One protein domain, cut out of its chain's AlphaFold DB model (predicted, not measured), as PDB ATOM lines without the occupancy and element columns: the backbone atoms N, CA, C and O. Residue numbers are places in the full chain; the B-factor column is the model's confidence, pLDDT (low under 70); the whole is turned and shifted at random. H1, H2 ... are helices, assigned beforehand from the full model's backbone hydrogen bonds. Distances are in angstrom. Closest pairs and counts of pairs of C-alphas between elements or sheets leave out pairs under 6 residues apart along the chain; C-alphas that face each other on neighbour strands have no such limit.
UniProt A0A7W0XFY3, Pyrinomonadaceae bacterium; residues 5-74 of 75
ATOM      1  N   ILE A   5      -4.319  10.596 -27.392       94.81
ATOM      2  CA  ILE A   5      -3.094  10.084 -26.783       94.81
ATOM      3  C   ILE A   5      -2.261  11.284 -26.324       94.81
ATOM      4  O   ILE A   5      -1.767  12.050 -27.147       94.81
ATOM      5  N   GLU A   6      -2.146  11.474 -25.009       95.00
ATOM      6  CA  GLU A   6      -1.373  12.580 -24.414       95.00
ATOM      7  C   GLU A   6       0.132  12.290 -24.370       95.00
ATOM      8  O   GLU A   6       0.942  13.213 -24.400       95.00
ATOM      9  N   ALA A   7       0.505  11.014 -24.267       94.44
ATOM     10  CA  ALA A   7       1.884  10.560 -24.335       94.44
ATOM     11  C   ALA A   7       1.938   9.077 -24.714       94.44
ATOM     12  O   ALA A   7       1.196   8.261 -24.168       94.44
ATOM     13  N   ALA A   8       2.882   8.717 -25.581       96.12
ATOM     14  CA  ALA A   8       3.197   7.333 -25.911       96.12
ATOM     15  C   ALA A   8       4.624   6.991 -25.470       96.12
ATOM     16  O   ALA A   8       5.563   7.761 -25.669       96.12
ATOM     17  N   ARG A   9       4.804   5.820 -24.856       95.88
ATOM     18  CA  ARG A   9       6.120   5.287 -24.476       95.88
ATOM     19  C   ARG A   9       6.202   3.833 -24.898       95.88
ATOM     20  O   ARG A   9       5.205   3.119 -24.853       95.88
ATOM     21  N   PHE A  10       7.396   3.388 -25.267       95.69
ATOM     22  CA  PHE A  10       7.640   1.996 -25.618       95.69
ATOM     23  C   PHE A  10       8.796   1.433 -24.796       95.69
ATOM     24  O   PHE A  10       9.730   2.142 -24.423       95.69
ATOM     25  N   LEU A  11       8.731   0.131 -24.543       95.38
ATOM     26  CA  LEU A  11       9.843  -0.659 -24.041       95.38
ATOM     27  C   LEU A  11       9.942  -1.895 -24.925       95.38
ATOM     28  O   LEU A  11       8.979  -2.646 -25.062       95.38
ATOM     29  N   ALA A  12      11.099  -2.098 -25.541       93.62
ATOM     30  CA  ALA A  12      11.327  -3.223 -26.429       93.62
ATOM     31  C   ALA A  12      12.719  -3.807 -26.205       93.62
ATOM     32  O   ALA A  12      13.693  -3.084 -26.005       93.62
ATOM     33  N   TYR A  13      12.801  -5.131 -26.299       92.62
ATOM     34  CA  TYR A  13      14.049  -5.882 -26.311       92.62
ATOM     35  C   TYR A  13      14.142  -6.610 -27.643       92.62
ATOM     36  O   TYR A  13      13.192  -7.274 -28.062       92.62
ATOM     37  N   GLY A  14      15.273  -6.491 -28.332       86.31
ATOM     38  CA  GLY A  14      15.463  -7.190 -29.593       86.31
ATOM     39  C   GLY A  14      16.385  -6.468 -30.556       86.31
ATOM     40  O   GLY A  14      17.276  -5.717 -30.171       86.31
ATOM     41  N   CYS A  15      16.186  -6.752 -31.842       94.19
ATOM     42  CA  CYS A  15      17.036  -6.231 -32.903       94.19
ATOM     43  C   CYS A  15      16.784  -4.734 -33.183       94.19
ATOM     44  O   CYS A  15      15.678  -4.250 -32.937       94.19
ATOM     45  N   PRO A  16      17.758  -4.009 -33.774       95.94
ATOM     46  CA  PRO A  16      17.618  -2.579 -34.062       95.94
ATOM     47  C   PRO A  16      16.343  -2.188 -34.834       95.94
ATOM     48  O   PRO A  16      15.731  -1.192 -34.461       95.94
ATOM     49  N   PRO A  17      15.853  -2.969 -35.825       96.75
ATOM     50  CA  PRO A  17      14.562  -2.693 -36.457       96.75
ATOM     51  C   PRO A  17      13.377  -2.650 -35.486       96.75
ATOM     52  O   PRO A  17      12.488  -1.831 -35.665       96.75
ATOM     53  N   ALA A  18      13.354  -3.505 -34.458       96.12
ATOM     54  CA  ALA A  18      12.272  -3.504 -33.472       96.12
ATOM     55  C   ALA A  18      12.304  -2.234 -32.609       96.12
ATOM     56  O   ALA A  18      11.258  -1.643 -32.361       96.12
ATOM     57  N   LEU A  19      13.503  -1.785 -32.218       97.50
ATOM     58  CA  LEU A  19      13.690  -0.528 -31.487       97.50
ATOM     59  C   LEU A  19      13.274   0.678 -32.337       97.50
ATOM     60  O   LEU A  19      12.536   1.534 -31.861       97.50
ATOM     61  N   ALA A  20      13.685   0.709 -33.609       97.38
ATOM     62  CA  ALA A  20      13.325   1.777 -34.539       97.38
ATOM     63  C   ALA A  20      11.809   1.832 -34.795       97.38
ATOM     64  O   ALA A  20      11.217   2.904 -34.727       97.38
ATOM     65  N   CYS A  21      11.167   0.681 -35.033       97.88
ATOM     66  CA  CYS A  21       9.718   0.606 -35.232       97.88
ATOM     67  C   CYS A  21       8.929   1.025 -33.984       97.88
ATOM     68  O   CYS A  21       7.914   1.697 -34.124       97.88
ATOM     69  N   GLY A  22       9.380   0.650 -32.782       97.50
ATOM     70  CA  GLY A  22       8.753   1.089 -31.532       97.50
ATOM     71  C   GLY A  22       8.888   2.597 -31.312       97.50
ATOM     72  O   GLY A  22       7.901   3.257 -31.007       97.50
ATOM     73  N   SER A  23      10.084   3.144 -31.545       97.88
ATOM     74  CA  SER A  23      10.361   4.577 -31.388       97.88
ATOM     75  C   SER A  23       9.565   5.442 -32.358       97.88
ATOM     76  O   SER A  23       8.943   6.413 -31.940       97.88
ATOM     77  N   ILE A  24       9.552   5.103 -33.651       98.06
ATOM     78  CA  ILE A  24       8.818   5.922 -34.622       98.06
ATOM     79  C   ILE A  24       7.312   5.841 -34.377       98.06
ATOM     80  O   ILE A  24       6.604   6.828 -34.532       98.06
ATOM     81  N   LEU A  25       6.818   4.679 -33.936       98.31
ATOM     82  CA  LEU A  25       5.406   4.504 -33.640       98.31
ATOM     83  C   LEU A  25       4.947   5.453 -32.530       98.31
ATOM     84  O   LEU A  25       3.861   6.008 -32.653       98.31
ATOM     85  N   THR A  26       5.755   5.674 -31.483       98.00
ATOM     86  CA  THR A  26       5.381   6.620 -30.420       98.00
ATOM     87  C   THR A  26       5.251   8.051 -30.928       98.00
ATOM     88  O   THR A  26       4.364   8.759 -30.473       98.00
ATOM     89  N   GLU A  27       6.073   8.459 -31.896       97.62
ATOM     90  CA  GLU A  27       5.955   9.783 -32.522       97.62
ATOM     91  C   GLU A  27       4.737   9.865 -33.452       97.62
ATOM     92  O   GLU A  27       4.029  10.865 -33.474       97.62
ATOM     93  N   MET A  28       4.456   8.793 -34.200       97.75
ATOM     94  CA  MET A  28       3.350   8.738 -35.165       97.75
ATOM     95  C   MET A  28       1.965   8.838 -34.516       97.75
ATOM     96  O   MET A  28       1.014   9.244 -35.184       97.75
ATOM     97  N   ILE A  29       1.841   8.439 -33.249       97.25
ATOM     98  CA  ILE A  29       0.569   8.420 -32.515       97.25
ATOM     99  C   ILE A  29       0.457   9.533 -31.466       97.25
ATOM    100  O   ILE A  29      -0.506   9.551 -30.702       97.25
ATOM    101  N   ASP A  30       1.420  10.450 -31.404       96.06
ATOM    102  CA  ASP A  30       1.385  11.548 -30.444       96.06
ATOM    103  C   ASP A  30       0.276  12.557 -30.791       96.06
ATOM    104  O   ASP A  30       0.143  13.009 -31.931       96.06
ATOM    105  N   GLY A  31      -0.574  12.884 -29.815       95.12
ATOM    106  CA  GLY A  31      -1.636  13.886 -29.946       95.12
ATOM    107  C   GLY A  31      -2.846  13.499 -30.811       95.12
ATOM    108  O   GLY A  31      -3.832  14.250 -30.842       95.12
ATOM    109  N   ILE A  32      -2.833  12.349 -31.492       96.44
ATOM    110  CA  ILE A  32      -3.976  11.859 -32.284       96.44
ATOM    111  C   ILE A  32      -5.011  11.149 -31.405       96.44
ATOM    112  O   ILE A  32      -4.764  10.830 -30.242       96.44
ATOM    113  N   THR A  33      -6.202  10.914 -31.949       96.25
ATOM    114  CA  THR A  33      -7.245  10.138 -31.265       96.25
ATOM    115  C   THR A  33      -6.941   8.640 -31.275       96.25
ATOM    116  O   THR A  33      -6.303   8.126 -32.196       96.25
ATOM    117  N   VAL A  34      -7.464   7.912 -30.287       94.62
ATOM    118  CA  VAL A  34      -7.390   6.441 -30.234       94.62
ATOM    119  C   VAL A  34      -7.946   5.812 -31.518       94.62
ATOM    120  O   VAL A  34      -7.335   4.906 -32.079       94.62
ATOM    121  N   GLU A  35      -9.044   6.345 -32.054       94.56
ATOM    122  CA  GLU A  35      -9.655   5.863 -33.301       94.56
ATOM    123  C   GLU A  35      -8.778   6.084 -34.542       94.56
ATOM    124  O   GLU A  35      -8.800   5.283 -35.479       94.56
ATOM    125  N   GLU A  36      -7.987   7.156 -34.572       96.44
ATOM    126  CA  GLU A  36      -6.972   7.357 -35.609       96.44
ATOM    127  C   GLU A  36      -5.806   6.381 -35.423       96.44
ATOM    128  O   GLU A  36      -5.389   5.742 -36.390       96.44
ATOM    129  N   ALA A  37      -5.341   6.187 -34.185       96.94
ATOM    130  CA  ALA A  37      -4.267   5.251 -33.860       96.94
ATOM    131  C   ALA A  37      -4.614   3.802 -34.262       96.94
ATOM    132  O   ALA A  37      -3.771   3.095 -34.818       96.94
ATOM    133  N   ARG A  38      -5.876   3.373 -34.097       95.62
ATOM    134  CA  ARG A  38      -6.364   2.041 -34.517       95.62
ATOM    135  C   ARG A  38      -6.192   1.763 -36.016       95.62
ATOM    136  O   ARG A  38      -6.128   0.600 -36.417       95.62
ATOM    137  N   LYS A  39      -6.115   2.803 -36.853       97.12
ATOM    138  CA  LYS A  39      -6.001   2.672 -38.317       97.12
ATOM    139  C   LYS A  39      -4.568   2.441 -38.792       97.12
ATOM    140  O   LYS A  39      -4.387   2.082 -39.954       97.12
ATOM    141  N   PHE A  40      -3.567   2.621 -37.929       97.69
ATOM    142  CA  PHE A  40      -2.175   2.417 -38.311       97.69
ATOM    143  C   PHE A  40      -1.900   0.965 -38.695       97.69
ATOM    144  O   PHE A  40      -2.373  -0.001 -38.089       97.69
ATOM    145  N   THR A  41      -1.083   0.810 -39.727       97.56
ATOM    146  CA  THR A  41      -0.700  -0.476 -40.288       97.56
ATOM    147  C   THR A  41       0.810  -0.646 -40.264       97.56
ATOM    148  O   THR A  41       1.590   0.302 -40.160       97.56
ATOM    149  N   ARG A  42       1.265  -1.889 -40.456       96.56
ATOM    150  CA  ARG A  42       2.702  -2.176 -40.565       96.56
ATOM    151  C   ARG A  42       3.351  -1.410 -41.722       96.56
ATOM    152  O   ARG A  42       4.544  -1.142 -41.671       96.56
ATOM    153  N   LYS A  43       2.584  -1.096 -42.775       97.31
ATOM    154  CA  LYS A  43       3.078  -0.366 -43.945       97.31
ATOM    155  C   LYS A  43       3.389   1.082 -43.582       97.31
ATOM    156  O   LYS A  43       4.403   1.593 -44.039       97.31
ATOM    157  N   ASP A  44       2.576   1.694 -42.726       98.06
ATOM    158  CA  ASP A  44       2.804   3.062 -42.259       98.06
ATOM    159  C   ASP A  44       4.117   3.145 -41.481       98.06
ATOM    160  O   ASP A  44       4.955   3.989 -41.783       98.06
ATOM    161  N   ILE A  45       4.364   2.187 -40.578       97.81
ATOM    162  CA  ILE A  45       5.642   2.096 -39.853       97.81
ATOM    163  C   ILE A  45       6.809   1.855 -40.817       97.81
ATOM    164  O   ILE A  45       7.837   2.516 -40.706       97.81
ATOM    165  N   LEU A  46       6.673   0.920 -41.767       97.62
ATOM    166  CA  LEU A  46       7.729   0.635 -42.747       97.62
ATOM    167  C   LEU A  46       8.093   1.871 -43.573       97.62
ATOM    168  O   LEU A  46       9.272   2.090 -43.830       97.62
ATOM    169  N   ASN A  47       7.104   2.670 -43.968       97.12
ATOM    170  CA  ASN A  47       7.337   3.922 -44.679       97.12
ATOM    171  C   ASN A  47       8.037   4.946 -43.778       97.12
ATOM    172  O   ASN A  47       8.996   5.578 -44.216       97.12
ATOM    173  N   ALA A  48       7.600   5.071 -42.522       97.19
ATOM    174  CA  ALA A  48       8.152   6.032 -41.571       97.19
ATOM    175  C   ALA A  48       9.620   5.745 -41.212       97.19
ATOM    176  O   ALA A  48      10.415   6.672 -41.104       97.19
ATOM    177  N   VAL A  49      10.022   4.470 -41.111       96.00
ATOM    178  CA  VAL A  49      11.435   4.094 -40.883       96.00
ATOM    179  C   VAL A  49      12.310   4.151 -42.146       96.00
ATOM    180  O   VAL A  49      13.480   3.779 -42.088       96.00
ATOM    181  N   GLY A  50      11.771   4.574 -43.297       95.19
ATOM    182  CA  GLY A  50      12.506   4.631 -44.569       95.19
ATOM    183  C   GLY A  50      12.660   3.279 -45.279       95.19
ATOM    184  O   GLY A  50      13.474   3.137 -46.192       95.19
ATOM    185  N   GLY A  51      11.867   2.283 -44.886       94.06
ATOM    186  CA  GLY A  51      11.890   0.929 -45.429       94.06
ATOM    187  C   GLY A  51      12.787  -0.036 -44.653       94.06
ATOM    188  O   GLY A  51      13.728   0.334 -43.958       94.06
ATOM    189  N   LEU A  52      12.490  -1.330 -44.784       93.75
ATOM    190  CA  LEU A  52      13.294  -2.420 -44.227       93.75
ATOM    191  C   LEU A  52      13.415  -3.556 -45.252       93.75
ATOM    192  O   LEU A  52      12.484  -3.771 -46.035       93.75
ATOM    193  N   PRO A  53      14.502  -4.352 -45.215       93.75
ATOM    194  CA  PRO A  53      14.577  -5.592 -45.982       93.75
ATOM    195  C   PRO A  53      13.397  -6.509 -45.644       93.75
ATOM    196  O   PRO A  53      13.060  -6.654 -44.467       93.75
ATOM    197  N   SER A  54      12.815  -7.194 -46.635       93.00
ATOM    198  CA  SER A  54      11.579  -7.986 -46.469       93.00
ATOM    199  C   SER A  54      11.631  -8.975 -45.299       93.00
ATOM    200  O   SER A  54      10.680  -9.097 -44.532       93.00
ATOM    201  N   ARG A  55      12.789  -9.611 -45.068       94.25
ATOM    202  CA  ARG A  55      13.016 -10.541 -43.941       94.25
ATOM    203  C   ARG A  55      12.878  -9.909 -42.542       94.25
ATOM    204  O   ARG A  55      12.823 -10.629 -41.548       94.25
ATOM    205  N   LYS A  56      12.865  -8.577 -42.436       93.88
ATOM    206  CA  LYS A  56      12.761  -7.809 -41.182       93.88
ATOM    207  C   LYS A  56      11.428  -7.074 -41.014       93.88
ATOM    208  O   LYS A  56      11.244  -6.403 -40.005       93.88
ATOM    209  N   HIS A  57      10.464  -7.244 -41.924       94.94
ATOM    210  CA  HIS A  57       9.141  -6.601 -41.814       94.94
ATOM    211  C   HIS A  57       8.344  -7.029 -40.575       94.94
ATOM    212  O   HIS A  57       7.439  -6.312 -40.152       94.94
ATOM    213  N   HIS A  58       8.703  -8.156 -39.951       94.19
ATOM    214  CA  HIS A  58       8.109  -8.591 -38.686       94.19
ATOM    215  C   HIS A  58       8.283  -7.564 -37.554       94.19
ATOM    216  O   HIS A  58       7.434  -7.507 -36.677       94.19
ATOM    217  N   ALA A  59       9.330  -6.727 -37.584       95.94
ATOM    218  CA  ALA A  59       9.537  -5.683 -36.579       95.94
ATOM    219  C   ALA A  59       8.415  -4.629 -36.596       95.94
ATOM    220  O   ALA A  59       7.886  -4.269 -35.547       95.94
ATOM    221  N   ALA A  60       7.989  -4.202 -37.789       97.06
ATOM    222  CA  ALA A  60       6.867  -3.279 -37.949       97.06
ATOM    223  C   ALA A  60       5.530  -3.934 -37.570       97.06
ATOM    224  O   ALA A  60       4.671  -3.297 -36.966       97.06
ATOM    225  N   ALA A  61       5.353  -5.221 -37.890       96.06
ATOM    226  CA  ALA A  61       4.165  -5.964 -37.476       96.06
ATOM    227  C   ALA A  61       4.068  -6.089 -35.945       96.06
ATOM    228  O   ALA A  61       2.987  -5.903 -35.396       96.06
ATOM    229  N   LEU A  62       5.192  -6.340 -35.265       96.62
ATOM    230  CA  LEU A  62       5.257  -6.422 -33.806       96.62
ATOM    231  C   LEU A  62       4.869  -5.096 -33.136       96.62
ATOM    232  O   LEU A  62       4.118  -5.109 -32.168       96.62
ATOM    233  N   ALA A  63       5.338  -3.963 -33.665       97.25
ATOM    234  CA  ALA A  63       4.986  -2.646 -33.138       97.25
ATOM    235  C   ALA A  63       3.475  -2.354 -33.259       97.25
ATOM    236  O   ALA A  63       2.865  -1.886 -32.303       97.25
ATOM    237  N   ILE A  64       2.845  -2.700 -34.389       97.69
ATOM    238  CA  ILE A  64       1.385  -2.556 -34.559       97.69
ATOM    239  C   ILE A  64       0.599  -3.485 -33.639       97.69
ATOM    240  O   ILE A  64      -0.425  -3.083 -33.095       97.69
ATOM    241  N   GLU A  65       1.057  -4.718 -33.455       96.81
ATOM    242  CA  GLU A  65       0.415  -5.643 -32.520       96.81
ATOM    243  C   GLU A  65       0.481  -5.110 -31.082       96.81
ATOM    244  O   GLU A  65      -0.516  -5.144 -30.364       96.81
ATOM    245  N   ALA A  66       1.625  -4.548 -30.680       96.62
ATOM    246  CA  ALA A  66       1.770  -3.903 -29.380       96.62
ATOM    247  C   ALA A  66       0.825  -2.699 -29.223       96.62
ATOM    248  O   ALA A  66       0.188  -2.574 -28.180       96.62
ATOM    249  N   LEU A  67       0.679  -1.862 -30.261       97.12
ATOM    250  CA  LEU A  67      -0.286  -0.757 -30.262       97.12
ATOM    251  C   LEU A  67      -1.711  -1.259 -30.036       97.12
ATOM    252  O   LEU A  67      -2.408  -0.749 -29.169       97.12
ATOM    253  N   ARG A  68      -2.144  -2.256 -30.813       95.94
ATOM    254  CA  ARG A  68      -3.512  -2.787 -30.735       95.94
ATOM    255  C   ARG A  68      -3.844  -3.261 -29.330       95.94
ATOM    256  O   ARG A  68      -4.851  -2.835 -28.784       95.94
ATOM    257  N   ARG A  69      -2.944  -4.035 -28.719       95.88
ATOM    258  CA  ARG A  69      -3.108  -4.510 -27.339       95.88
ATOM    259  C   ARG A  69      -3.144  -3.379 -26.321       95.88
ATOM    260  O   ARG A  69      -3.917  -3.445 -25.376       95.88
ATOM    261  N   ALA A  70      -2.319  -2.347 -26.498       94.81
ATOM    262  CA  ALA A  70      -2.346  -1.188 -25.612       94.81
ATOM    263  C   ALA A  70      -3.696  -0.453 -25.684       94.81
ATOM    264  O   ALA A  70      -4.213  -0.051 -24.652       94.81
ATOM    265  N   LEU A  71      -4.291  -0.339 -26.877       93.00
ATOM    266  CA  LEU A  71      -5.597   0.301 -27.087       93.00
ATOM    267  C   LEU A  71      -6.803  -0.580 -26.701       93.00
ATOM    268  O   LEU A  71      -7.927  -0.080 -26.672       93.00
ATOM    269  N   GLU A  72      -6.600  -1.880 -26.482       89.44
ATOM    270  CA  GLU A  72      -7.600  -2.807 -25.923       89.44
ATOM    271  C   GLU A  72      -7.605  -2.780 -24.387       89.44
ATOM    272  O   GLU A  72      -8.637  -3.007 -23.773       89.44
ATOM    273  N   ALA A  73      -6.468  -2.483 -23.750       73.88
ATOM    274  CA  ALA A  73      -6.353  -2.444 -22.289       73.88
ATOM    275  C   ALA A  73      -7.037  -1.226 -21.627       73.88
ATOM    276  O   ALA A  73      -7.097  -1.170 -20.401       73.88
ATOM    277  N   ASP A  74      -7.510  -0.266 -22.427       59.34
ATOM    278  CA  ASP A  74      -8.243   0.937 -22.001       59.34
ATOM    279  C   ASP A  74      -9.786   0.775 -22.093       59.34
ATOM    280  O   ASP A  74     -10.512   1.758 -21.927       59.34
TER     281      ASP A  74
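Overview. This is residues 5 to 74 of the 75 residues of a protein of Pyrinomonadaceae bacterium (UniProt A0A7W0XFY3). The two longer helices, H1 and H4, make a V, closest near their first residues, and the short H3 lies across both over one side of it. The shorter H2 sits at the open end of the V, near the last residues of H4, while residues 5 to 15, with no named element, run beside H1 and fold back into it. The printed part has 70 residues with four named helices, H1 to H4 in order, and no named strand; its class is all helix. It is compact, with a radius of gyration of the C-alphas of 11.3 A and spans of 32 by 22 by 17 A.

Along the chain. H1, residues 16 to 28, begins at C-alpha 16 (17.618, -2.579, -34.062) and is 18.2 A long. H2 is residues 34 to 37, 4.9 A, and H3 is residues 42 to 48, 9.9 A. H4, residues 58 to 72, is 21.1 A long and ends at C-alpha 72 (-7.600, -2.807, -25.923).

Arrangement. H4, with residues 59 to 63 alone, touches H1 at a steep tilt of 43 degrees, the same way; the closest C-alphas, of Ala 18 and Ala 59, are 4.7 A apart. H1, with residues 21 to 25 alone, touches H3 about perpendicular, at 84 degrees; the closest C-alphas, of Cys 21 and Ile 45, are 6.3 A apart. H2 is close to H4 but not clearly touching, with the closest C-alphas, of Val 34 and Leu 71, 7.1 A apart. H4, with residues 60 to 64 alone, touches H3 at a steep tilt of 69.6 degrees, only just short of about perpendicular, opposite ways; the closest C-alphas, of Arg 42 and Ala 60, are 5.0 A apart. In H3 and H4 every O i to N i+4 pair is within hydrogen-bond range, in H1 8 of 9, and H2 is too short for such a pair.

Size, cuts and confidence. The C-alphas farthest apart, of Pro 53 and Asp 74, are 33.7 A apart. The printed part has no cut; the links H1 to H2 and H2 to H3 are tight, and H3 to H4 is short. Mean pLDDT of the printed part is 95.0, with residue 74 under 70.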